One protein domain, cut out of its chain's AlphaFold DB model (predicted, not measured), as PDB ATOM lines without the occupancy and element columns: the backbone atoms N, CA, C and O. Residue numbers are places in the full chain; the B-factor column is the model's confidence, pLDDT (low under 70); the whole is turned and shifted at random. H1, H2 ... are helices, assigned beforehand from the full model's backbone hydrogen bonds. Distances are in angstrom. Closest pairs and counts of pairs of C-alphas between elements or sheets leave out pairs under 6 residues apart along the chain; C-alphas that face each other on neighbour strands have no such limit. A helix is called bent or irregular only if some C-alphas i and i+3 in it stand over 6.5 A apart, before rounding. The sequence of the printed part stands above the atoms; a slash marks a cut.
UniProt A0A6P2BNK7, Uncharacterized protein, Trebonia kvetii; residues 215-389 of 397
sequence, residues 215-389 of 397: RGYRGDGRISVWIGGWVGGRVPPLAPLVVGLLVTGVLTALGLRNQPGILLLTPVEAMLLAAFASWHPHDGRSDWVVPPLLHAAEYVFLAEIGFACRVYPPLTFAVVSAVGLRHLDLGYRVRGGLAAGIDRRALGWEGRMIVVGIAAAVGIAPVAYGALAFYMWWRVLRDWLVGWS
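AT A GLANCE: This is residues 215 to 389 of the 397 residues of an uncharacterized protein of Trebonia kvetii (UniProt A0A6P2BNK7). Six helices, H3 to H8, stand in an up-and-down bundle made of three helical hairpins, with H3, H5 and H6 in one row, H4, H7 and H8 in a second row beside it, and H8 splaying away from H7 towards its last residue. At the end of the bundle where H3 begins, short H1 packs on H5 and H6, and H2 packs steeply on the last part of H4. The long link between H6 and H7, residues 336 to 347, folds back from the end of H6 to the start of H7. You have 175 printed residues with eight named helices, H1 to H8 in that order, and no named strand; the class is all helix. The whole is compact, with a radius of gyration of the C-alphas of 15.6 A, and rounded, with spans of 42 by 39 by 24 A.

HOW THE PARTS SIT: Begin at H1, residues 215 to 218, which touches residues 290 to 295 of H5, residues 287 to 308; the closest C-alphas, those of Arg 218 and Pro 291, are 4.5 A apart. H1 also touches H6, residues 313 to 335, closest at the C-alphas of Tyr 217 and Gly 331, 5.1 A. Next comes H2, residues 222 to 231, which touches residues 272 to 277 of H4, residues 261 to 277, at a steep tilt of 53 degrees; the C-alphas of Gly 228 and Phe 276 come closest, at 4.1 A. H3, residues 238 to 253, forms a hairpin with H4 at a shallow tilt of 17 degrees, opposite ways, closest at the C-alphas of Gly 244 and Ala 270, 4.4 A. H3 also touches H5, the same way at a shallow tilt of 21 degrees, with the C-alphas of Leu 238 and Val 290 closest at 6.4 A. H5 is the hub, touching five other helices; with H6 it forms a hairpin at 17 degrees, closest at the C-alphas of Gly 306 and Thr 316, 5.7 A. H7, residues 348 to 361, touches H4 at a shallow tilt of 14 degrees, opposite ways, where the C-alphas of Gly 261 and Ala 361 are closest at 4.2 A. H7 and H2 touch only at their ends, closest at the C-alphas of Ser 224 and Glu 350, 6.9 A. H8, residues 365 to 388, forms a hairpin with H7 and touches H6 with residues 369 to 380 alone, closest at the C-alphas of Val 319 and Ala 373, 4.6 A. H3 and H8 are apart. In H3, H6, H7 and H8 every O i to N i+4 pair is within hydrogen-bond range; the counts are 5 of 6 in H2, 16 of 18 in H5 and 4 of 13 in H4, where 12 of 14 O i to N i+3 pairs are within range, and H1 is too short for an O i to N i+4 pair.

IN THESE COORDINATES: Find C-alpha 215 at (52.262, 53.505, 33.309), where H1 begins; H2 follows, from Arg 222 to Val 231. From Leu 238, H3 runs 21.7 A to Ala 253. H4 runs 28.4 A from Gly 261 to Ala 277, with a kink of 27 degrees near residue 268; it is only just irregular, C-alphas 264 and 267 being 6.8 A apart. H5, 31.8 A from Asp 287 to Ala 308, is also only just irregular, with C-alphas 288 and 291 6.8 A apart. H6 starts at C-alpha 313, (44.266, 25.342, 46.459), and runs 33.1 A to Arg 335. H7 covers 20.1 A from Gly 348 to Ala 361, and H8 runs 32.3 A from Ala 365 to C-alpha 388 at (68.492, 44.361, 43.579).

THE WHOLE: The C-alphas of Asn 258 and Ser 389 are the two farthest apart, at 46.5 A. The printed part runs from 215 to 389 with no cut. Look at residues 336 to 347 for the one long link, H6 to H7. The mean pLDDT of the printed part is 89.1; it falls under 70 at residues 256 to 257 and 339 to 342.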
ATOM      1  N   ARG A 215      52.122  54.481  34.394       83.00
ATOM      2  CA  ARG A 215      52.262  53.505  33.309       83.00
ATOM      3  C   ARG A 215      53.139  52.321  33.719       83.00
ATOM      4  O   ARG A 215      52.802  51.179  33.416       83.00
ATOM      5  N   GLY A 216      54.235  52.579  34.434       82.94
ATOM      6  CA  GLY A 216      55.180  51.546  34.846       82.94
ATOM      7  C   GLY A 216      54.598  50.536  35.842       82.94
ATOM      8  O   GLY A 216      55.070  49.403  35.904       82.94
ATOM      9  N   TYR A 217      53.556  50.911  36.589       87.44
ATOM     10  CA  TYR A 217      52.956  50.055  37.615       87.44
ATOM     11  C   TYR A 217      52.004  49.003  37.045       87.44
ATOM     12  O   TYR A 217      51.737  48.007  37.707       87.44
ATOM     13  N   ARG A 218      51.510  49.173  35.813       89.38
ATOM     14  CA  ARG A 218      50.487  48.290  35.227       89.38
ATOM     15  C   ARG A 218      50.934  46.841  35.042       89.38
ATOM     16  O   ARG A 218      50.091  45.955  35.031       89.38
ATOM     17  N   GLY A 219      52.237  46.593  34.900       89.62
ATOM     18  CA  GLY A 219      52.749  45.251  34.609       89.62
ATOM     19  C   GLY A 219      52.369  44.747  33.212       89.62
ATOM     20  O   GLY A 219      52.188  43.548  33.023       89.62
ATOM     21  N   ASP A 220      52.209  45.656  32.243       91.75
ATOM     22  CA  ASP A 220      51.910  45.298  30.851       91.75
ATOM     23  C   ASP A 220      53.001  44.364  30.290       91.75
ATOM     24  O   ASP A 220      54.189  44.540  30.565       91.75
ATOM     25  N   GLY A 221      52.622  43.364  29.499       91.75
ATOM     26  CA  GLY A 221      53.553  42.511  28.768       91.75
ATOM     27  C   GLY A 221      53.719  42.934  27.306       91.75
ATOM     28  O   GLY A 221      53.470  44.073  26.901       91.75
ATOM     29  N   ARG A 222      54.208  42.006  26.474       92.00
ATOM     30  CA  ARG A 222      54.534  42.292  25.064       92.00
ATOM     31  C   ARG A 222      53.293  42.572  24.224       92.00
ATOM     32  O   ARG A 222      53.358  43.440  23.358       92.00
ATOM     33  N   ILE A 223      52.208  41.840  24.469       92.62
ATOM     34  CA  ILE A 223      50.969  41.977  23.699       92.62
ATOM     35  C   ILE A 223      50.320  43.306  24.071       92.62
ATOM     36  O   ILE A 223      49.977  44.084  23.184       92.62
ATOM     37  N   SER A 224      50.275  43.625  25.368       91.88
ATOM     38  CA  SER A 224      49.679  44.873  25.838       91.88
ATOM     39  C   SER A 224      50.376  46.107  25.261       91.88
ATOM     40  O   SER A 224      49.723  47.022  24.758       91.88
ATOM     41  N   VAL A 225      51.715  46.115  25.263       90.94
ATOM     42  CA  VAL A 225      52.524  47.204  24.685       90.94
ATOM     43  C   VAL A 225      52.348  47.321  23.175       90.94
ATOM     44  O   VAL A 225      52.353  48.434  22.649       90.94
ATOM     45  N   TRP A 226      52.227  46.193  22.475       92.69
ATOM     46  CA  TRP A 226      52.024  46.175  21.031       92.69
ATOM     47  C   TRP A 226      50.652  46.752  20.652       92.69
ATOM     48  O   TRP A 226      50.601  47.674  19.840       92.69
ATOM     49  N   ILE A 227      49.578  46.313  21.320       93.00
ATOM     50  CA  ILE A 227      48.210  46.820  21.107       93.00
ATOM     51  C   ILE A 227      48.125  48.324  21.394       93.00
ATOM     52  O   ILE A 227      47.624  49.087  20.571       93.00
ATOM     53  N   GLY A 228      48.638  48.793  22.537       90.81
ATOM     54  CA  GLY A 228      48.585  50.226  22.856       90.81
ATOM     55  C   GLY A 228      49.424  51.089  21.911       90.81
ATOM     56  O   GLY A 228      49.095  52.257  21.693       90.81
ATOM     57  N   GLY A 229      50.463  50.511  21.296       92.31
ATOM     58  CA  GLY A 229      51.260  51.168  20.263       92.31
ATOM     59  C   GLY A 229      50.441  51.506  19.016       92.31
ATOM     60  O   GLY A 229      50.640  52.569  18.434       92.31
ATOM     61  N   TRP A 230      49.467  50.666  18.649       93.06
ATOM     62  CA  TRP A 230      48.578  50.924  17.509       93.06
ATOM     63  C   TRP A 230      47.711  52.164  17.694       93.06
ATOM     64  O   TRP A 230      47.454  52.891  16.739       93.06
ATOM     65  N   VAL A 231      47.280  52.429  18.927       90.38
ATOM     66  CA  VAL A 231      46.393  53.564  19.223       90.38
ATOM     67  C   VAL A 231      47.172  54.804  19.672       90.38
ATOM     68  O   VAL A 231      46.610  55.896  19.792       90.38
ATOM     69  N   GLY A 232      48.488  54.673  19.872       88.81
ATOM     70  CA  GLY A 232      49.379  55.782  20.213       88.81
ATOM     71  C   GLY A 232      49.017  56.462  21.535       88.81
ATOM     72  O   GLY A 232      49.199  57.666  21.665       88.81
ATOM     73  N   GLY A 233      48.438  55.716  22.482       85.50
ATOM     74  CA  GLY A 233      48.053  56.243  23.793       85.50
ATOM     75  C   GLY A 233      46.852  57.195  23.794       85.50
ATOM     76  O   GLY A 233      46.656  57.885  24.784       85.50
ATOM     77  N   ARG A 234      46.041  57.242  22.725       89.62
ATOM     78  CA  ARG A 234      44.866  58.138  22.636       89.62
ATOM     79  C   ARG A 234      43.617  57.636  23.367       89.62
ATOM     80  O   ARG A 234      42.652  58.382  23.501       89.62
ATOM     81  N   VAL A 235      43.599  56.373  23.792       89.94
ATOM     82  CA  VAL A 235      42.447  55.780  24.484       89.94
ATOM     83  C   VAL A 235      42.557  56.052  25.983       89.94
ATOM     84  O   VAL A 235      43.565  55.655  26.579       89.94
ATOM     85  N   PRO A 236      41.538  56.675  26.607       90.31
ATOM     86  CA  PRO A 236      41.534  56.900  28.044       90.31
ATOM     87  C   PRO A 236      41.523  55.552  28.778       90.31
ATOM     88  O   PRO A 236      40.795  54.641  28.378       90.31
ATOM     89  N   PRO A 237      42.299  55.391  29.859       87.75
ATOM     90  CA  PRO A 237      42.599  54.074  30.407       87.75
ATOM     91  C   PRO A 237      41.464  53.432  31.204       87.75
ATOM     92  O   PRO A 237      41.375  52.207  31.257       87.75
ATOM     93  N   LEU A 238      40.582  54.235  31.800       88.69
ATOM     94  CA  LEU A 238      39.529  53.731  32.683       88.69
ATOM     95  C   LEU A 238      38.365  53.081  31.939       88.69
ATOM     96  O   LEU A 238      37.882  52.045  32.376       88.69
ATOM     97  N   ALA A 239      37.914  53.658  30.825       85.94
ATOM     98  CA  ALA A 239      36.757  53.140  30.094       85.94
ATOM     99  C   ALA A 239      36.923  51.668  29.649       85.94
ATOM    100  O   ALA A 239      36.079  50.850  30.020       85.94
ATOM    101  N   PRO A 240      37.999  51.275  28.933       84.31
ATOM    102  CA  PRO A 240      38.177  49.881  28.530       84.31
ATOM    103  C   PRO A 240      38.426  48.952  29.724       84.31
ATOM    104  O   PRO A 240      37.993  47.801  29.706       84.31
ATOM    105  N   LEU A 241      39.075  49.452  30.781       87.44
ATOM    106  CA  LEU A 241      39.287  48.695  32.012       87.44
ATOM    107  C   LEU A 241      37.958  48.372  32.704       87.44
ATOM    108  O   LEU A 241      37.733  47.224  33.066       87.44
ATOM    109  N   VAL A 242      37.071  49.357  32.863       90.19
ATOM    110  CA  VAL A 242      35.753  49.173  33.494       90.19
ATOM    111  C   VAL A 242      34.911  48.174  32.709       90.19
ATOM    112  O   VAL A 242      34.281  47.316  33.319       90.19
ATOM    113  N   VAL A 243      34.937  48.231  31.374       86.75
ATOM    114  CA  VAL A 243      34.238  47.248  30.533       86.75
ATOM    115  C   VAL A 243      34.796  45.844  30.760       86.75
ATOM    116  O   VAL A 243      34.029  44.922  31.031       86.75
ATOM    117  N   GLY A 244      36.119  45.670  30.710       82.88
ATOM    118  CA  GLY A 244      36.721  44.355  30.916       82.88
ATOM    119  C   GLY A 244      36.509  43.807  32.334       82.88
ATOM    120  O   GLY A 244      36.243  42.615  32.496       82.88
ATOM    121  N   LEU A 245      36.522  44.676  33.350       85.81
ATOM    122  CA  LEU A 245      36.171  44.334  34.732       85.81
ATOM    123  C   LEU A 245      34.709  43.918  34.871       85.81
ATOM    124  O   LEU A 245      34.425  42.944  35.561       85.81
ATOM    125  N   LEU A 246      33.789  44.639  34.229       88.25
ATOM    126  CA  LEU A 246      32.364  44.326  34.257       88.25
ATOM    127  C   LEU A 246      32.107  42.951  33.635       88.25
ATOM    128  O   LEU A 246      31.459  42.116  34.259       88.25
ATOM    129  N   VAL A 247      32.662  42.687  32.449       84.50
ATOM    130  CA  VAL A 247      32.526  41.385  31.778       84.50
ATOM    131  C   VAL A 247      33.135  40.269  32.625       84.50
ATOM    132  O   VAL A 247      32.480  39.258  32.867       84.50
ATOM    133  N   THR A 248      34.352  40.468  33.138       82.19
ATOM    134  CA  THR A 248      35.022  39.489  34.008       82.19
ATOM    135  C   THR A 248      34.208  39.225  35.272       82.19
ATOM    136  O   THR A 248      33.969  38.074  35.621       82.19
ATOM    137  N   GLY A 249      33.717  40.276  35.930       81.38
ATOM    138  CA  GLY A 249      32.921  40.178  37.149       81.38
ATOM    139  C   GLY A 249      31.589  39.463  36.931       81.38
ATOM    140  O   GLY A 249      31.234  38.593  37.723       81.38
ATOM    141  N   VAL A 250      30.882  39.771  35.840       83.00
ATOM    142  CA  VAL A 250      29.634  39.088  35.469       83.00
ATOM    143  C   VAL A 250      29.891  37.607  35.200       83.00
ATOM    144  O   VAL A 250      29.165  36.768  35.721       83.00
ATOM    145  N   LEU A 251      30.939  37.258  34.450       81.00
ATOM    146  CA  LEU A 251      31.262  35.857  34.160       81.00
ATOM    147  C   LEU A 251      31.670  35.079  35.413       81.00
ATOM    148  O   LEU A 251      31.238  33.940  35.597       81.00
ATOM    149  N   THR A 252      32.445  35.699  36.303       77.19
ATOM    150  CA  THR A 252      32.765  35.128  37.613       77.19
ATOM    151  C   THR A 252      31.494  34.891  38.432       77.19
ATOM    152  O   THR A 252      31.296  33.788  38.937       77.19
ATOM    153  N   ALA A 253      30.594  35.878  38.507       78.19
ATOM    154  CA  ALA A 253      29.348  35.785  39.272       78.19
ATOM    155  C   ALA A 253      28.366  34.746  38.708       78.19
ATOM    156  O   ALA A 253      27.716  34.032  39.469       78.19
ATOM    157  N   LEU A 254      28.279  34.628  37.381       79.38
ATOM    158  CA  LEU A 254      27.454  33.630  36.693       79.38
ATOM    159  C   LEU A 254      28.073  32.222  36.714       79.38
ATOM    160  O   LEU A 254      27.453  31.268  36.244       79.38
ATOM    161  N   GLY A 255      29.270  32.077  37.284       70.50
ATOM    162  CA  GLY A 255      29.923  30.800  37.510       70.50
ATOM    163  C   GLY A 255      30.703  30.313  36.295       70.50
ATOM    164  O   GLY A 255      30.249  29.433  35.562       70.50
ATOM    165  N   LEU A 256      31.952  30.775  36.175       68.56
ATOM    166  CA  LEU A 256      32.954  30.221  35.246       68.56
ATOM    167  C   LEU A 256      33.059  28.685  35.323       68.56
ATOM    168  O   LEU A 256      33.396  28.037  34.338       68.56
ATOM    169  N   ARG A 257      32.710  28.090  36.472       67.12
ATOM    170  CA  ARG A 257      32.755  26.641  36.735       67.12
ATOM    171  C   ARG A 257      31.856  25.792  35.826       67.12
ATOM    172  O   ARG A 257      32.125  24.605  35.691       67.12
ATOM    173  N   ASN A 258      30.817  26.378  35.226       70.12
ATOM    174  CA  ASN A 258      29.838  25.655  34.403       70.12
ATOM    175  C   ASN A 258      29.932  25.993  32.905       70.12
ATOM    176  O   ASN A 258      29.069  25.586  32.130       70.12
ATOM    177  N   GLN A 259      30.942  26.761  32.493       71.94
ATOM    178  CA  GLN A 259      31.071  27.223  31.113       71.94
ATOM    179  C   GLN A 259      31.889  26.231  30.261       71.94
ATOM    180  O   GLN A 259      32.848  25.640  30.763       71.94
ATOM    181  N   PRO A 260      31.563  26.044  28.966       75.44
ATOM    182  CA  PRO A 260      32.413  25.302  28.037       75.44
ATOM    183  C   PRO A 260      33.810  25.930  27.947       75.44
ATOM    184  O   PRO A 260      33.956  27.151  27.988       75.44
ATOM    185  N   GLY A 261      34.838  25.089  27.784       74.81
ATOM    186  CA  GLY A 261      36.245  25.459  27.993       74.81
ATOM    187  C   GLY A 261      36.727  26.711  27.252       74.81
ATOM    188  O   GLY A 261      37.530  27.461  27.797       74.81
ATOM    189  N   ILE A 262      36.208  26.999  26.052       79.81
ATOM    190  CA  ILE A 262      36.601  28.196  25.293       79.81
ATOM    191  C   ILE A 262      36.067  29.505  25.894       79.81
ATOM    192  O   ILE A 262      36.732  30.532  25.804       79.81
ATOM    193  N   LEU A 263      34.916  29.477  26.573       84.81
ATOM    194  CA  LEU A 263      34.346  30.660  27.229       84.81
ATOM    195  C   LEU A 263      35.139  31.085  28.476       84.81
ATOM    196  O   LEU A 263      34.943  32.187  28.985       84.81
ATOM    197  N   LEU A 264      36.087  30.261  28.940       84.06
ATOM    198  CA  LEU A 264      37.053  30.653  29.970       84.06
ATOM    199  C   LEU A 264      38.057  31.708  29.468       84.06
ATOM    200  O   LEU A 264      38.709  32.357  30.283       84.06
ATOM    201  N   LEU A 265      38.175  31.905  28.147       87.31
ATOM    202  CA  LEU A 265      39.004  32.959  27.552       87.31
ATOM    203  C   LEU A 265      38.291  34.313  27.468       87.31
ATOM    204  O   LEU A 265      38.960  35.329  27.299       87.31
ATOM    205  N   THR A 266      36.970  34.365  27.641       88.69
ATOM    206  CA  THR A 266      36.204  35.615  27.530       88.69
ATOM    207  C   THR A 266      36.681  36.710  28.501       88.69
ATOM    208  O   THR A 266      36.827  37.852  28.067       88.69
ATOM    209  N   PRO A 267      37.013  36.426  29.782       88.19
ATOM    210  CA  PRO A 267      37.618  37.431  30.659       88.19
ATOM    211  C   PRO A 267      38.977  37.936  30.156       88.19
ATOM    212  O   PRO A 267      39.303  39.108  30.325       88.19
ATOM    213  N   VAL A 268      39.766  37.068  29.515       91.75
ATOM    214  CA  VAL A 268      41.070  37.427  28.940       91.75
ATOM    215  C   VAL A 268      40.875  38.399  27.782       91.75
ATOM    216  O   VAL A 268      41.500  39.456  27.760       91.75
ATOM    217  N   GLU A 269      39.972  38.079  26.856       90.75
ATOM    218  CA  GLU A 269      39.614  38.950  25.734       90.75
ATOM    219  C   GLU A 269      39.091  40.307  26.221       90.75
ATOM    220  O   GLU A 269      39.574  41.357  25.795       90.75
ATOM    221  N   ALA A 270      38.153  40.298  27.169       91.31
ATOM    222  CA  ALA A 270      37.582  41.521  27.713       91.31
ATOM    223  C   ALA A 270      38.641  42.376  28.422       91.31
ATOM    224  O   ALA A 270      38.642  43.600  28.293       91.31
ATOM    225  N   MET A 271      39.580  41.750  29.139       92.25
ATOM    226  CA  MET A 271      40.648  42.483  29.811       92.25
ATOM    227  C   MET A 271      41.708  43.008  28.851       92.25
ATOM    228  O   MET A 271      42.238  44.091  29.097       92.25
ATOM    229  N   LEU A 272      41.941  42.351  27.708       93.06
ATOM    230  CA  LEU A 272      42.789  42.875  26.632       93.06
ATOM    231  C   LEU A 272      42.298  44.223  26.085       93.06
ATOM    232  O   LEU A 272      43.107  44.967  25.539       93.06
ATOM    233  N   LEU A 273      41.046  44.631  26.313       91.75
ATOM    234  CA  LEU A 273      40.627  46.008  26.025       91.75
ATOM    235  C   LEU A 273      41.466  47.036  26.804       91.75
ATOM    236  O   LEU A 273      41.817  48.089  26.267       91.75
ATOM    237  N   ALA A 274      41.867  46.732  28.043       91.81
ATOM    238  CA  ALA A 274      42.735  47.603  28.832       91.81
ATOM    239  C   ALA A 274      44.130  47.785  28.196       91.81
ATOM    240  O   ALA A 274      44.809  48.784  28.468       91.81
ATOM    241  N   ALA A 275      44.559  46.873  27.311       91.69
ATOM    242  CA  ALA A 275      45.821  46.978  26.580       91.69
ATOM    243  C   ALA A 275      45.881  48.192  25.644       91.69
ATOM    244  O   ALA A 275      46.961  48.755  25.458       91.69
ATOM    245  N   PHE A 276      44.745  48.654  25.105       91.75
ATOM    246  CA  PHE A 276      44.705  49.844  24.242       91.75
ATOM    247  C   PHE A 276      45.231  51.102  24.934       91.75
ATOM    248  O   PHE A 276      45.774  51.996  24.288       91.75
ATOM    249  N   ALA A 277      45.134  51.146  26.260       90.75
ATOM    250  CA  ALA A 277      45.619  52.259  27.054       90.75
ATOM    251  C   ALA A 277      47.057  52.079  27.578       90.75
ATOM    252  O   ALA A 277      47.512  52.876  28.399       90.75
ATOM    253  N   SER A 278      47.790  51.038  27.163       89.94
ATOM    254  CA  SER A 278      49.145  50.749  27.679       89.94
ATOM    255  C   SER A 278      50.186  51.813  27.311       89.94
ATOM    256  O   SER A 278      51.239  51.895  27.940       89.94
ATOM    257  N   TRP A 279      49.905  52.643  26.299       88.00
ATOM    258  CA  TRP A 279      50.713  53.805  25.909       88.00
ATOM    259  C   TRP A 279      50.169  55.141  26.417       88.00
ATOM    260  O   TRP A 279      50.811  56.164  26.199       88.00
ATOM    261  N   HIS A 280      49.015  55.143  27.088       88.94
ATOM    262  CA  HIS A 280      48.460  56.360  27.670       88.94
ATOM    263  C   HIS A 280      49.412  56.893  28.768       88.94
ATOM    264  O   HIS A 280      49.971  56.078  29.507       88.94
ATOM    265  N   PRO A 281      49.614  58.219  28.906       86.62
ATOM    266  CA  PRO A 281      50.464  58.800  29.956       86.62
ATOM    267  C   PRO A 281      49.959  58.574  31.392       86.62
ATOM    268  O   PRO A 281      50.755  58.590  32.326       86.62
ATOM    269  N   HIS A 282      48.659  58.304  31.553       87.00
ATOM    270  CA  HIS A 282      47.958  58.149  32.845       87.00
ATOM    271  C   HIS A 282      47.974  59.427  33.696       87.00
ATOM    272  O   HIS A 282      48.168  59.387  34.908       87.00
ATOM    273  N   ASP A 283      47.782  60.576  33.056       85.12
ATOM    274  CA  ASP A 283      47.751  61.908  33.668       85.12
ATOM    275  C   ASP A 283      46.359  62.320  34.189       85.12
ATOM    276  O   ASP A 283      46.213  63.355  34.845       85.12
ATOM    277  N   GLY A 284      45.327  61.502  33.965       86.50
ATOM    278  CA  GLY A 284      43.976  61.749  34.448       86.50
ATOM    279  C   GLY A 284      43.841  61.683  35.975       86.50
ATOM    280  O   GLY A 284      44.510  60.920  36.680       86.50
ATOM    281  N   ARG A 285      42.879  62.444  36.524       85.88
ATOM    282  CA  ARG A 285      42.607  62.506  37.979       85.88
ATOM    283  C   ARG A 285      42.323  61.137  38.602       85.88
ATOM    284  O   ARG A 285      42.655  60.945  39.772       85.88
ATOM    285  N   SER A 286      41.754  60.207  37.844       88.00
ATOM    286  CA  SER A 286      41.380  58.868  38.314       88.00
ATOM    287  C   SER A 286      42.259  57.753  37.732       88.00
ATOM    288  O   SER A 286      42.049  56.587  38.055       88.00
ATOM    289  N   ASP A 287      43.268  58.086  36.923       89.31
ATOM    290  CA  ASP A 287      44.098  57.091  36.227       89.31
ATOM    291  C   ASP A 287      44.988  56.294  37.194       89.31
ATOM    292  O   ASP A 287      45.378  55.167  36.906       89.31
ATOM    293  N   TRP A 288      45.226  56.820  38.399       88.88
ATOM    294  CA  TRP A 288      45.920  56.112  39.484       88.88
ATOM    295  C   TRP A 288      45.234  54.804  39.898       88.88
ATOM    296  O   TRP A 288      45.886  53.912  40.433       88.88
ATOM    297  N   VAL A 289      43.927  54.672  39.654       91.12
ATOM    298  CA  VAL A 289      43.154  53.469  39.984       91.12
ATOM    299  C   VAL A 289      43.412  52.343  38.970       91.12
ATOM    300  O   VAL A 289      43.154  51.176  39.258       91.12
ATOM    301  N   VAL A 290      43.957  52.663  37.791       92.69
ATOM    302  CA  VAL A 290      44.111  51.713  36.682       92.69
ATOM    303  C   VAL A 290      45.044  50.548  37.037       92.69
ATOM    304  O   VAL A 290      44.584  49.410  36.923       92.69
ATOM    305  N   PRO A 291      46.299  50.756  37.496       92.81
ATOM    306  CA  PRO A 291      47.165  49.637  37.873       92.81
ATOM    307  C   PRO A 291      46.573  48.705  38.947       92.81
ATOM    308  O   PRO A 291      46.514  47.503  38.692       92.81
ATOM    309  N   PRO A 292      46.079  49.191  40.108       93.25
ATOM    310  CA  PRO A 292      45.585  48.293  41.148       93.25
ATOM    311  C   PRO A 292      44.314  47.547  40.735       93.25
ATOM    312  O   PRO A 292      44.162  46.383  41.100       93.25
ATOM    313  N   LEU A 293      43.419  48.155  39.947       94.31
ATOM    314  CA  LEU A 293      42.252  47.442  39.420       94.31
ATOM    315  C   LEU A 293      42.635  46.364  38.407       94.31
ATOM    316  O   LEU A 293      42.056  45.281  38.432       94.31
ATOM    317  N   LEU A 294      43.615  46.636  37.544       94.94
ATOM    318  CA  LEU A 294      44.112  45.656  36.582       94.94
ATOM    319  C   LEU A 294      44.755  44.458  37.293       94.94
ATOM    320  O   LEU A 294      44.476  43.311  36.953       94.94
ATOM    321  N   HIS A 295      45.549  44.714  38.336       95.56
ATOM    322  CA  HIS A 295      46.130  43.657  39.167       95.56
ATOM    323  C   HIS A 295      45.059  42.873  39.918       95.56
ATOM    324  O   HIS A 295      45.117  41.648  39.948       95.56
ATOM    325  N   ALA A 296      44.060  43.554  40.487       95.19
ATOM    326  CA  ALA A 296      42.943  42.899  41.161       95.19
ATOM    327  C   ALA A 296      42.186  41.968  40.204       95.19
ATOM    328  O   ALA A 296      41.890  40.831  40.571       95.19
ATOM    329  N   ALA A 297      41.928  42.423  38.973       94.06
ATOM    330  CA  ALA A 297      41.289  41.622  37.936       94.06
ATOM    331  C   ALA A 297      42.097  40.368  37.603       94.06
ATOM    332  O   ALA A 297      41.541  39.270  37.569       94.06
ATOM    333  N   GLU A 298      43.412  40.517  37.413       97.00
ATOM    334  CA  GLU A 298      44.298  39.385  37.167       97.00
ATOM    335  C   GLU A 298      44.262  38.392  38.332       97.00
ATOM    336  O   GLU A 298      44.092  37.194  38.111       97.00
ATOM    337  N   TYR A 299      44.388  38.858  39.577       97.12
ATOM    338  CA  TYR A 299      44.409  37.949  40.718       97.12
ATOM    339  C   TYR A 299      43.091  37.193  40.886       97.12
ATOM    340  O   TYR A 299      43.107  35.993  41.156       97.12
ATOM    341  N   VAL A 300      41.957  37.880  40.708       94.94
ATOM    342  CA  VAL A 300      40.627  37.261  40.752       94.94
ATOM    343  C   VAL A 300      40.490  36.240  39.629       94.94
ATOM    344  O   VAL A 300      40.077  35.116  39.890       94.94
ATOM    345  N   PHE A 301      40.905  36.572  38.405       94.88
ATOM    346  CA  PHE A 301      40.890  35.628  37.290       94.88
ATOM    347  C   PHE A 301      41.723  34.371  37.587       94.88
ATOM    348  O   PHE A 301      41.241  33.252  37.418       94.88
ATOM    349  N   LEU A 302      42.953  34.537  38.083       97.12
ATOM    350  CA  LEU A 302      43.827  33.420  38.452       97.12
ATOM    351  C   LEU A 302      43.249  32.586  39.605       97.12
ATOM    352  O   LEU A 302      43.397  31.365  39.612       97.12
ATOM    353  N   ALA A 303      42.585  33.204  40.579       96.12
ATOM    354  CA  ALA A 303      41.918  32.471  41.648       96.12
ATOM    355  C   ALA A 303      40.733  31.654  41.105       96.12
ATOM    356  O   ALA A 303      40.651  30.448  41.338       96.12
ATOM    357  N   GLU A 304      39.861  32.290  40.323       92.94
ATOM    358  CA  GLU A 304      38.640  31.682  39.794       92.94
ATOM    359  C   GLU A 304      38.913  30.543  38.819       92.94
ATOM    360  O   GLU A 304      38.290  29.489  38.937       92.94
ATOM    361  N   ILE A 305      39.881  30.688  37.908       94.56
ATOM    362  CA  ILE A 305      40.283  29.579  37.033       94.56
ATOM    363  C   ILE A 305      40.862  28.423  37.854       94.56
ATOM    364  O   ILE A 305      40.555  27.260  37.575       94.56
ATOM    365  N   GLY A 306      41.634  28.725  38.902       95.44
ATOM    366  CA  GLY A 306      42.165  27.722  39.819       95.44
ATOM    367  C   GLY A 306      41.042  26.917  40.473       95.44
ATOM    368  O   GLY A 306      41.077  25.688  40.471       95.44
ATOM    369  N   PHE A 307      39.996  27.590  40.956       92.50
ATOM    370  CA  PHE A 307      38.835  26.922  41.542       92.50
ATOM    371  C   PHE A 307      37.972  26.187  40.511       92.50
ATOM    372  O   PHE A 307      37.545  25.061  40.769       92.50
ATOM    373  N   ALA A 308      37.725  26.788  39.347       91.12
ATOM    374  CA  ALA A 308      36.923  26.194  38.280       91.12
ATOM    375  C   ALA A 308      37.556  24.907  37.742       91.12
ATOM    376  O   ALA A 308      36.862  23.910  37.553       91.12
ATOM    377  N   CYS A 309      38.881  24.895  37.591       93.06
ATOM    378  CA  CYS A 309      39.629  23.737  37.109       93.06
ATOM    379  C   CYS A 309      40.079  22.786  38.229       93.06
ATOM    380  O   CYS A 309      40.867  21.878  37.965       93.06
ATOM    381  N   ARG A 310      39.613  22.989  39.473       93.81
ATOM    382  CA  ARG A 310      39.973  22.179  40.654       93.81
ATOM    383  C   ARG A 310      41.488  22.040  40.849       93.81
ATOM    384  O   ARG A 310      41.989  20.984  41.234       93.81
ATOM    385  N   VAL A 311      42.226  23.110  40.570       96.88
ATOM    386  CA  VAL A 311      43.651  23.198  40.886       96.88
ATOM    387  C   VAL A 311      43.813  23.124  42.401       96.88
ATOM    388  O   VAL A 311      43.029  23.712  43.147       96.88
ATOM    389  N   TYR A 312      44.839  22.404  42.854       96.88
ATOM    390  CA  TYR A 312      45.152  22.266  44.273       96.88
ATOM    391  C   TYR A 312      45.224  23.656  44.946       96.88
ATOM    392  O   TYR A 312      46.046  24.473  44.526       96.88
ATOM    393  N   PRO A 313      44.392  23.970  45.960       96.50
ATOM    394  CA  PRO A 313      44.266  25.342  46.459       96.50
ATOM    395  C   PRO A 313      45.575  26.009  46.928       96.50
ATOM    396  O   PRO A 313      45.777  27.181  46.596       96.50
ATOM    397  N   PRO A 314      46.517  25.305  47.593       97.62
ATOM    398  CA  PRO A 314      47.832  25.870  47.917       97.62
ATOM    399  C   PRO A 314      48.626  26.309  46.689       97.62
ATOM    400  O   PRO A 314      49.380  27.279  46.747       97.62
ATOM    401  N   LEU A 315      48.452  25.621  45.560       97.88
ATOM    402  CA  LEU A 315      49.113  25.976  44.313       97.88
ATOM    403  C   LEU A 315      48.510  27.253  43.708       97.88
ATOM    404  O   LEU A 315      49.257  28.136  43.292       97.88
ATOM    405  N   THR A 316      47.183  27.400  43.729       98.31
ATOM    406  CA  THR A 316      46.504  28.654  43.353       98.31
ATOM    407  C   THR A 316      46.966  29.814  44.237       98.31
ATOM    408  O   THR A 316      47.341  30.870  43.724       98.31
ATOM    409  N   PHE A 317      47.030  29.599  45.556       98.31
ATOM    410  CA  PHE A 317      47.576  30.564  46.511       98.31
ATOM    411  C   PHE A 317      49.019  30.953  46.167       98.31
ATOM    412  O   PHE A 317      49.346  32.140  46.144       98.31
ATOM    413  N   ALA A 318      49.880  29.978  45.858       98.31
ATOM    414  CA  ALA A 318      51.274  30.222  45.506       98.31
ATOM    415  C   ALA A 318      51.419  31.052  44.221       98.31
ATOM    416  O   ALA A 318      52.264  31.949  44.191       98.31
ATOM    417  N   VAL A 319      50.598  30.795  43.191       98.50
ATOM    418  CA  VAL A 319      50.569  31.603  41.958       98.50
ATOM    419  C   VAL A 319      50.156  33.039  42.275       98.50
ATOM    420  O   VAL A 319      50.915  33.958  41.981       98.50
ATOM    421  N   VAL A 320      48.998  33.241  42.912       98.38
ATOM    422  CA  VAL A 320      48.475  34.583  43.232       98.38
ATOM    423  C   VAL A 320      49.472  35.373  44.082       98.38
ATOM    424  O   VAL A 320      49.761  36.531  43.786       98.38
ATOM    425  N   SER A 321      50.078  34.725  45.077       98.00
ATOM    426  CA  SER A 321      51.104  35.319  45.939       98.00
ATOM    427  C   SER A 321      52.345  35.765  45.161       98.00
ATOM    428  O   SER A 321      52.840  36.876  45.366       98.00
ATOM    429  N   ALA A 322      52.845  34.925  44.248       97.56
ATOM    430  CA  ALA A 322      54.021  35.235  43.437       97.56
ATOM    431  C   ALA A 322      53.758  36.379  42.450       97.56
ATOM    432  O   ALA A 322      54.602  37.261  42.291       97.56
ATOM    433  N   VAL A 323      52.585  36.383  41.808       97.44
ATOM    434  CA  VAL A 323      52.154  37.476  40.921       97.44
ATOM    435  C   VAL A 323      52.002  38.771  41.729       97.44
ATOM    436  O   VAL A 323      52.494  39.815  41.311       97.44
ATOM    437  N   GLY A 324      51.428  38.692  42.933       95.94
ATOM    438  CA  GLY A 324      51.328  39.802  43.879       95.94
ATOM    439  C   GLY A 324      52.671  40.438  44.233       95.94
ATOM    440  O   GLY A 324      52.862  41.646  44.077       95.94
ATOM    441  N   LEU A 325      53.632  39.614  44.662       94.56
ATOM    442  CA  LEU A 325      55.001  40.056  44.946       94.56
ATOM    443  C   LEU A 325      55.669  40.655  43.709       94.56
ATOM    444  O   LEU A 325      56.388  41.648  43.816       94.56
ATOM    445  N   ARG A 326      55.422  40.077  42.530       93.44
ATOM    446  CA  ARG A 326      55.963  40.586  41.271       93.44
ATOM    447  C   ARG A 326      55.436  41.982  40.948       93.44
ATOM    448  O   ARG A 326      56.223  42.840  40.556       93.44
ATOM    449  N   HIS A 327      54.145  42.233  41.124       93.19
ATOM    450  CA  HIS A 327      53.594  43.565  40.904       93.19
ATOM    451  C   HIS A 327      54.189  44.599  41.857       93.19
ATOM    452  O   HIS A 327      54.549  45.689  41.416       93.19
ATOM    453  N   LEU A 328      54.400  44.250  43.129       90.50
ATOM    454  CA  LEU A 328      55.104  45.149  44.043       90.50
ATOM    455  C   LEU A 328      56.562  45.387  43.650       90.50
ATOM    456  O   LEU A 328      56.991  46.539  43.656       90.50
ATOM    457  N   ASP A 329      57.304  44.350  43.250       90.56
ATOM    458  CA  ASP A 329      58.673  44.500  42.733       90.56
ATOM    459  C   ASP A 329      58.711  45.505  41.570       90.56
ATOM    460  O   ASP A 329      59.551  46.404  41.556       90.56
ATOM    461  N   LEU A 330      57.763  45.416  40.630       88.88
ATOM    462  CA  LEU A 330      57.632  46.373  39.525       88.88
ATOM    463  C   LEU A 330      57.348  47.796  40.022       88.88
ATOM    464  O   LEU A 330      58.013  48.733  39.579       88.88
ATOM    465  N   GLY A 331      56.420  47.953  40.970       87.31
ATOM    466  CA  GLY A 331      56.103  49.243  41.587       87.31
ATOM    467  C   GLY A 331      57.333  49.918  42.197       87.31
ATOM    468  O   GLY A 331      57.635  51.078  41.907       87.31
ATOM    469  N   TYR A 332      58.114  49.166  42.973       86.00
ATOM    470  CA  TYR A 332      59.339  49.676  43.588       86.00
ATOM    471  C   TYR A 332      60.464  49.934  42.585       86.00
ATOM    472  O   TYR A 332      61.226  50.882  42.761       86.00
ATOM    473  N   ARG A 333      60.573  49.151  41.508       85.25
ATOM    474  CA  ARG A 333      61.547  49.416  40.438       85.25
ATOM    475  C   ARG A 333      61.272  50.738  39.740       85.25
ATOM    476  O   ARG A 333      62.180  51.556  39.625       85.25
ATOM    477  N   VAL A 334      60.026  50.961  39.335       83.25
ATOM    478  CA  VAL A 334      59.601  52.209  38.688       83.25
ATOM    479  C   VAL A 334      59.849  53.391  39.621       83.25
ATOM    480  O   VAL A 334      60.459  54.378  39.216       83.25
ATOM    481  N   ARG A 335      59.505  53.253  40.906       79.81
ATOM    482  CA  ARG A 335      59.793  54.273  41.920       79.81
ATOM    483  C   ARG A 335      61.288  54.536  42.124       79.81
ATOM    484  O   ARG A 335      61.676  55.671  42.377       79.81
ATOM    485  N   GLY A 336      62.127  53.512  42.005       77.56
ATOM    486  CA  GLY A 336      63.585  53.632  42.073       77.56
ATOM    487  C   GLY A 336      64.237  54.168  40.798       77.56
ATOM    488  O   GLY A 336      65.458  54.101  40.689       77.56
ATOM    489  N   GLY A 337      63.461  54.620  39.805       76.12
ATOM    490  CA  GLY A 337      63.976  55.031  38.493       76.12
ATOM    491  C   GLY A 337      64.536  53.869  37.663       76.12
ATOM    492  O   GLY A 337      65.105  54.070  36.592       76.12
ATOM    493  N   LEU A 338      64.363  52.629  38.129       74.06
ATOM    494  CA  LEU A 338      64.716  51.415  37.411       74.06
ATOM    495  C   LEU A 338      63.541  51.072  36.495       74.06
ATOM    496  O   LEU A 338      62.818  50.106  36.736       74.06
ATOM    497  N   ALA A 339      63.331  51.867  35.445       64.56
ATOM    498  CA  ALA A 339      62.343  51.596  34.399       64.56
ATOM    499  C   ALA A 339      62.770  50.370  33.563       64.56
ATOM    500  O   ALA A 339      63.124  50.450  32.388       64.56
ATOM    501  N   ALA A 340      62.821  49.196  34.188       51.12
ATOM    502  CA  ALA A 340      63.370  47.997  33.587       51.12
ATOM    503  C   ALA A 340      62.277  47.226  32.840       51.12
ATOM    504  O   ALA A 340      61.764  46.219  33.319       51.12
ATOM    505  N   GLY A 341      61.961  47.696  31.630       55.41
ATOM    506  CA  GLY A 341      61.394  46.884  30.551       55.41
ATOM    507  C   GLY A 341      60.093  46.146  30.873       55.41
ATOM    508  O   GLY A 341      60.083  44.917  30.804       55.41
ATOM    509  N   ILE A 342      59.028  46.906  31.159       60.53
ATOM    510  CA  ILE A 342      57.599  46.568  30.976       60.53
ATOM    511  C   ILE A 342      57.311  45.063  31.089       60.53
ATOM    512  O   ILE A 342      57.161  44.435  30.057       60.53
ATOM    513  N   ASP A 343      57.406  44.477  32.287       71.00
ATOM    514  CA  ASP A 343      57.181  43.060  32.663       71.00
ATOM    515  C   ASP A 343      57.362  41.924  31.610       71.00
ATOM    516  O   ASP A 343      56.855  40.813  31.764       71.00
ATOM    517  N   ARG A 344      58.155  42.124  30.544       75.69
ATOM    518  CA  ARG A 344      58.130  41.264  29.339       75.69
ATOM    519  C   ARG A 344      58.618  39.858  29.646       75.69
ATOM    520  O   ARG A 344      58.251  38.895  28.985       75.69
ATOM    521  N   ARG A 345      59.511  39.774  30.634       82.31
ATOM    522  CA  ARG A 345      60.154  38.548  31.105       82.31
ATOM    523  C   ARG A 345      59.406  37.873  32.247       82.31
ATOM    524  O   ARG A 345      59.919  36.875  32.724       82.31
ATOM    525  N   ALA A 346      58.285  38.413  32.719       85.88
ATOM    526  CA  ALA A 346      57.367  37.688  33.598       85.88
ATOM    527  C   ALA A 346      55.983  37.539  32.944       85.88
ATOM    528  O   ALA A 346      54.980  37.384  33.635       85.88
ATOM    529  N   LEU A 347      55.961  37.569  31.603       91.62
ATOM    530  CA  LEU A 347      54.796  37.410  30.727       91.62
ATOM    531  C   LEU A 347      53.795  38.581  30.741       91.62
ATOM    532  O   LEU A 347      52.923  38.610  29.878       91.62
ATOM    533  N   GLY A 348      53.952  39.564  31.633       93.12
ATOM    534  CA  GLY A 348      52.939  40.594  31.874       93.12
ATOM    535  C   GLY A 348      51.628  40.014  32.402       93.12
ATOM    536  O   GLY A 348      51.448  38.793  32.445       93.12
ATOM    537  N   TRP A 349      50.703  40.884  32.799       94.50
ATOM    538  CA  TRP A 349      49.384  40.441  33.261       94.50
ATOM    539  C   TRP A 349      48.641  39.672  32.157       94.50
ATOM    540  O   TRP A 349      48.068  38.612  32.410       94.50
ATOM    541  N   GLU A 350      48.740  40.118  30.898       94.44
ATOM    542  CA  GLU A 350      48.003  39.478  29.813       94.44
ATOM    543  C   GLU A 350      48.568  38.105  29.450       94.44
ATOM    544  O   GLU A 350      47.810  37.169  29.215       94.44
ATOM    545  N   GLY A 351      49.895  37.937  29.447       95.62
ATOM    546  CA  GLY A 351      50.500  36.655  29.098       95.62
ATOM    547  C   GLY A 351      50.195  35.580  30.138       95.62
ATOM    548  O   GLY A 351      49.968  34.429  29.770       95.62
ATOM    549  N   ARG A 352      50.126  35.943  31.423       96.75
ATOM    550  CA  ARG A 352      49.746  35.005  32.492       96.75
ATOM    551  C   ARG A 352      48.281  34.609  32.394       96.75
ATOM    552  O   ARG A 352      47.984  33.416  32.450       96.75
ATOM    553  N   MET A 353      47.394  35.577  32.160       97.00
ATOM    554  CA  MET A 353      45.975  35.306  31.928       97.00
ATOM    555  C   MET A 353      45.751  34.423  30.690       97.00
ATOM    556  O   MET A 353      45.005  33.452  30.770       97.00
ATOM    557  N   ILE A 354      46.440  34.696  29.574       96.44
ATOM    558  CA  ILE A 354      46.361  33.896  28.340       96.44
ATOM    559  C   ILE A 354      46.854  32.466  28.579       96.44
ATOM    560  O   ILE A 354      46.159  31.517  28.225       96.44
ATOM    561  N   VAL A 355      48.032  32.288  29.192       96.75
ATOM    562  CA  VAL A 355      48.597  30.954  29.469       96.75
ATOM    563  C   VAL A 355      47.645  30.128  30.328       96.75
ATOM    564  O   VAL A 355      47.370  28.974  30.005       96.75
ATOM    565  N   VAL A 356      47.112  30.724  31.396       96.69
ATOM    566  CA  VAL A 356      46.174  30.052  32.300       96.69
ATOM    567  C   VAL A 356      44.838  29.764  31.616       96.69
ATOM    568  O   VAL A 356      44.333  28.651  31.736       96.69
ATOM    569  N   GLY A 357      44.296  30.715  30.854       94.62
ATOM    570  CA  GLY A 357      43.049  30.536  30.112       94.62
ATOM    571  C   GLY A 357      43.140  29.427  29.060       94.62
ATOM    572  O   GLY A 357      42.261  28.572  28.997       94.62
ATOM    573  N   ILE A 358      44.231  29.371  28.286       95.75
ATOM    574  CA  ILE A 358      44.473  28.295  27.309       95.75
ATOM    575  C   ILE A 358      44.641  26.952  28.024       95.75
ATOM    576  O   ILE A 358      44.041  25.957  27.622       95.75
ATOM    577  N   ALA A 359      45.428  26.911  29.101       96.38
ATOM    578  CA  ALA A 359      45.623  25.687  29.869       96.38
ATOM    579  C   ALA A 359      44.312  25.156  30.461       96.38
ATOM    580  O   ALA A 359      44.091  23.946  30.470       96.38
ATOM    581  N   ALA A 360      43.435  26.048  30.923       94.06
ATOM    582  CA  ALA A 360      42.098  25.706  31.387       94.06
ATOM    583  C   ALA A 360      41.222  25.166  30.249       94.06
ATOM    584  O   ALA A 360      40.631  24.100  30.399       94.06
ATOM    585  N   ALA A 361      41.210  25.831  29.089       92.75
ATOM    586  CA  ALA A 361      40.441  25.401  27.921       92.75
ATOM    587  C   ALA A 361      40.851  24.008  27.407       92.75
ATOM    588  O   ALA A 361      40.002  23.246  26.952       92.75
ATOM    589  N   VAL A 362      42.140  23.664  27.505       95.00
ATOM    590  CA  VAL A 362      42.699  22.363  27.085       95.00
ATOM    591  C   VAL A 362      42.666  21.316  28.217       95.00
ATOM    592  O   VAL A 362      42.981  20.150  27.995       95.00
ATOM    593  N   GLY A 363      42.264  21.690  29.437       93.88
ATOM    594  CA  GLY A 363      42.148  20.763  30.571       93.88
ATOM    595  C   GLY A 363      43.474  20.404  31.258       93.88
ATOM    596  O   GLY A 363      43.551  19.400  31.959       93.88
ATOM    597  N   ILE A 364      44.517  21.222  31.095       96.88
ATOM    598  CA  ILE A 364      45.855  21.032  31.692       96.88
ATOM    599  C   ILE A 364      46.194  22.089  32.761       96.88
ATOM    600  O   ILE A 364      47.364  22.293  33.099       96.88
ATOM    601  N   ALA A 365      45.184  22.774  33.308       96.56
ATOM    602  CA  ALA A 365      45.364  23.867  34.266       96.56
ATOM    603  C   ALA A 365      46.262  23.519  35.471       96.56
ATOM    604  O   ALA A 365      47.159  24.313  35.750       96.56
ATOM    605  N   PRO A 366      46.146  22.361  36.158       97.31
ATOM    606  CA  PRO A 366      47.018  22.062  37.300       97.31
ATOM    607  C   PRO A 366      48.514  22.077  36.951       97.31
ATOM    608  O   PRO A 366      49.322  22.626  37.701       97.31
ATOM    609  N   VAL A 367      48.879  21.541  35.780       97.75
ATOM    610  CA  VAL A 367      50.266  21.538  35.289       97.75
ATOM    611  C   VAL A 367      50.724  22.962  34.980       97.75
ATOM    612  O   VAL A 367      51.814  23.364  35.389       97.75
ATOM    613  N   ALA A 368      49.878  23.750  34.310       97.88
ATOM    614  CA  ALA A 368      50.187  25.138  33.986       97.88
ATOM    615  C   ALA A 368      50.349  26.014  35.237       97.88
ATOM    616  O   ALA A 368      51.269  26.826  35.284       97.88
ATOM    617  N   TYR A 369      49.528  25.818  36.272       98.25
ATOM    618  CA  TYR A 369      49.687  26.502  37.559       98.25
ATOM    619  C   TYR A 369      50.982  26.091  38.258       98.25
ATOM    620  O   TYR A 369      51.672  26.952  38.797       98.25
ATOM    621  N   GLY A 370      51.348  24.806  38.208       98.31
ATOM    622  CA  GLY A 370      52.624  24.302  38.728       98.31
ATOM    623  C   GLY A 370      53.813  25.001  38.076       98.31
ATOM    624  O   GLY A 370      54.665  25.576  38.757       98.31
ATOM    625  N   ALA A 371      53.824  25.012  36.743       98.31
ATOM    626  CA  ALA A 371      54.858  25.665  35.951       98.31
ATOM    627  C   ALA A 371      54.893  27.184  36.183       98.31
ATOM    628  O   ALA A 371      55.973  27.750  36.361       98.31
ATOM    629  N   LEU A 372      53.731  27.843  36.222       98.00
ATOM    630  CA  LEU A 372      53.627  29.284  36.437       98.00
ATOM    631  C   LEU A 372      54.068  29.680  37.849       98.00
ATOM    632  O   LEU A 372      54.821  30.640  37.991       98.00
ATOM    633  N   ALA A 373      53.668  28.935  38.883       98.12
ATOM    634  CA  ALA A 373      54.108  29.168  40.256       98.12
ATOM    635  C   ALA A 373      55.633  29.082  40.355       98.12
ATOM    636  O   ALA A 373      56.274  30.025  40.823       98.12
ATOM    637  N   PHE A 374      56.216  27.986  39.856       98.00
ATOM    638  CA  PHE A 374      57.663  27.795  39.847       98.00
ATOM    639  C   PHE A 374      58.371  28.932  39.108       98.00
ATOM    640  O   PHE A 374      59.300  29.544  39.637       98.00
ATOM    641  N   TYR A 375      57.896  29.257  37.906       97.50
ATOM    642  CA  TYR A 375      58.448  30.329  37.094       97.50
ATOM    643  C   TYR A 375      58.401  31.678  37.817       97.50
ATOM    644  O   TYR A 375      59.427  32.352  37.900       97.50
ATOM    645  N   MET A 376      57.257  32.074  38.378       96.81
ATOM    646  CA  MET A 376      57.100  33.384  39.018       96.81
ATOM    647  C   MET A 376      57.921  33.497  40.305       96.81
ATOM    648  O   MET A 376      58.613  34.499  40.488       96.81
ATOM    649  N   TRP A 377      57.945  32.464  41.151       96.38
ATOM    650  CA  TRP A 377      58.798  32.453  42.345       96.38
ATOM    651  C   TRP A 377      60.285  32.497  41.992       96.38
ATOM    652  O   TRP A 377      61.035  33.291  42.565       96.38
ATOM    653  N   TRP A 378      60.710  31.721  40.993       96.25
ATOM    654  CA  TRP A 378      62.074  31.782  40.471       96.25
ATOM    655  C   TRP A 378      62.427  33.181  39.953       96.25
ATOM    656  O   TRP A 378      63.518  33.689  40.222       96.25
ATOM    657  N   ARG A 379      61.509  33.832  39.228       92.50
ATOM    658  CA  ARG A 379      61.691  35.202  38.724       92.50
ATOM    659  C   ARG A 379      61.854  36.201  39.867       92.50
ATOM    660  O   ARG A 379      62.805  36.974  39.814       92.50
ATOM    661  N   VAL A 380      60.991  36.159  40.884       91.56
ATOM    662  CA  VAL A 380      61.086  37.026  42.074       91.56
ATOM    663  C   VAL A 380      62.437  36.836  42.765       91.56
ATOM    664  O   VAL A 380      63.149  37.813  43.002       91.56
ATOM    665  N   LEU A 381      62.843  35.586  43.004       92.00
ATOM    666  CA  LEU A 381      64.119  35.265  43.642       92.00
ATOM    667  C   LEU A 381      65.315  35.767  42.823       92.00
ATOM    668  O   LEU A 381      66.204  36.438  43.345       92.00
ATOM    669  N   ARG A 382      65.335  35.479  41.520       90.81
ATOM    670  CA  ARG A 382      66.403  35.922  40.620       90.81
ATOM    671  C   ARG A 382      66.481  37.446  40.551       90.81
ATOM    672  O   ARG A 382      67.577  38.003  40.561       90.81
ATOM    673  N   ASP A 383      65.344  38.118  40.424       87.81
ATOM    674  CA  ASP A 383      65.277  39.570  40.279       87.81
ATOM    675  C   ASP A 383      65.677  40.281  41.590       87.81
ATOM    676  O   ASP A 383      66.267  41.366  41.539       87.81
ATOM    677  N   TRP A 384      65.469  39.642  42.746       86.12
ATOM    678  CA  TRP A 384      66.082  40.030  44.019       86.12
ATOM    679  C   TRP A 384      67.610  39.857  43.997       86.12
ATOM    680  O   TRP A 384      68.335  40.845  44.119       86.12
ATOM    681  N   LEU A 385      68.106  38.641  43.739       84.56
ATOM    682  CA  LEU A 385      69.538  38.298  43.794       84.56
ATOM    683  C   LEU A 385      70.406  39.067  42.777       84.56
ATOM    684  O   LEU A 385      71.519  39.504  43.075       84.56
ATOM    685  N   VAL A 386      69.915  39.234  41.550       81.88
ATOM    686  CA  VAL A 386      70.685  39.808  40.431       81.88
ATOM    687  C   VAL A 386      70.279  41.252  40.142       81.88
ATOM    688  O   VAL A 386      71.085  42.061  39.682       81.88
ATOM    689  N   GLY A 387      69.006  41.587  40.339       75.94
ATOM    690  CA  GLY A 387      68.491  42.922  40.043       75.94
ATOM    691  C   GLY A 387      68.748  43.897  41.184       75.94
ATOM    692  O   GLY A 387      69.249  44.993  40.941       75.94
ATOM    693  N   TRP A 388      68.416  43.495  42.408       80.88
ATOM    694  CA  TRP A 388      68.492  44.361  43.579       80.88
ATOM    695  C   TRP A 388      69.841  44.263  44.287       80.88
ATOM    696  O   TRP A 388      70.532  45.276  44.361       80.88
ATOM    697  N   SER A 389      70.272  43.073  44.724       71.88
ATOM    698  CA  SER A 389      71.502  42.943  45.524       71.88
ATOM    699  C   SER A 389      72.800  43.134  44.739       71.88
ATOM    700  O   SER A 389      73.766  43.647  45.294       71.88
TER     701      SER A 389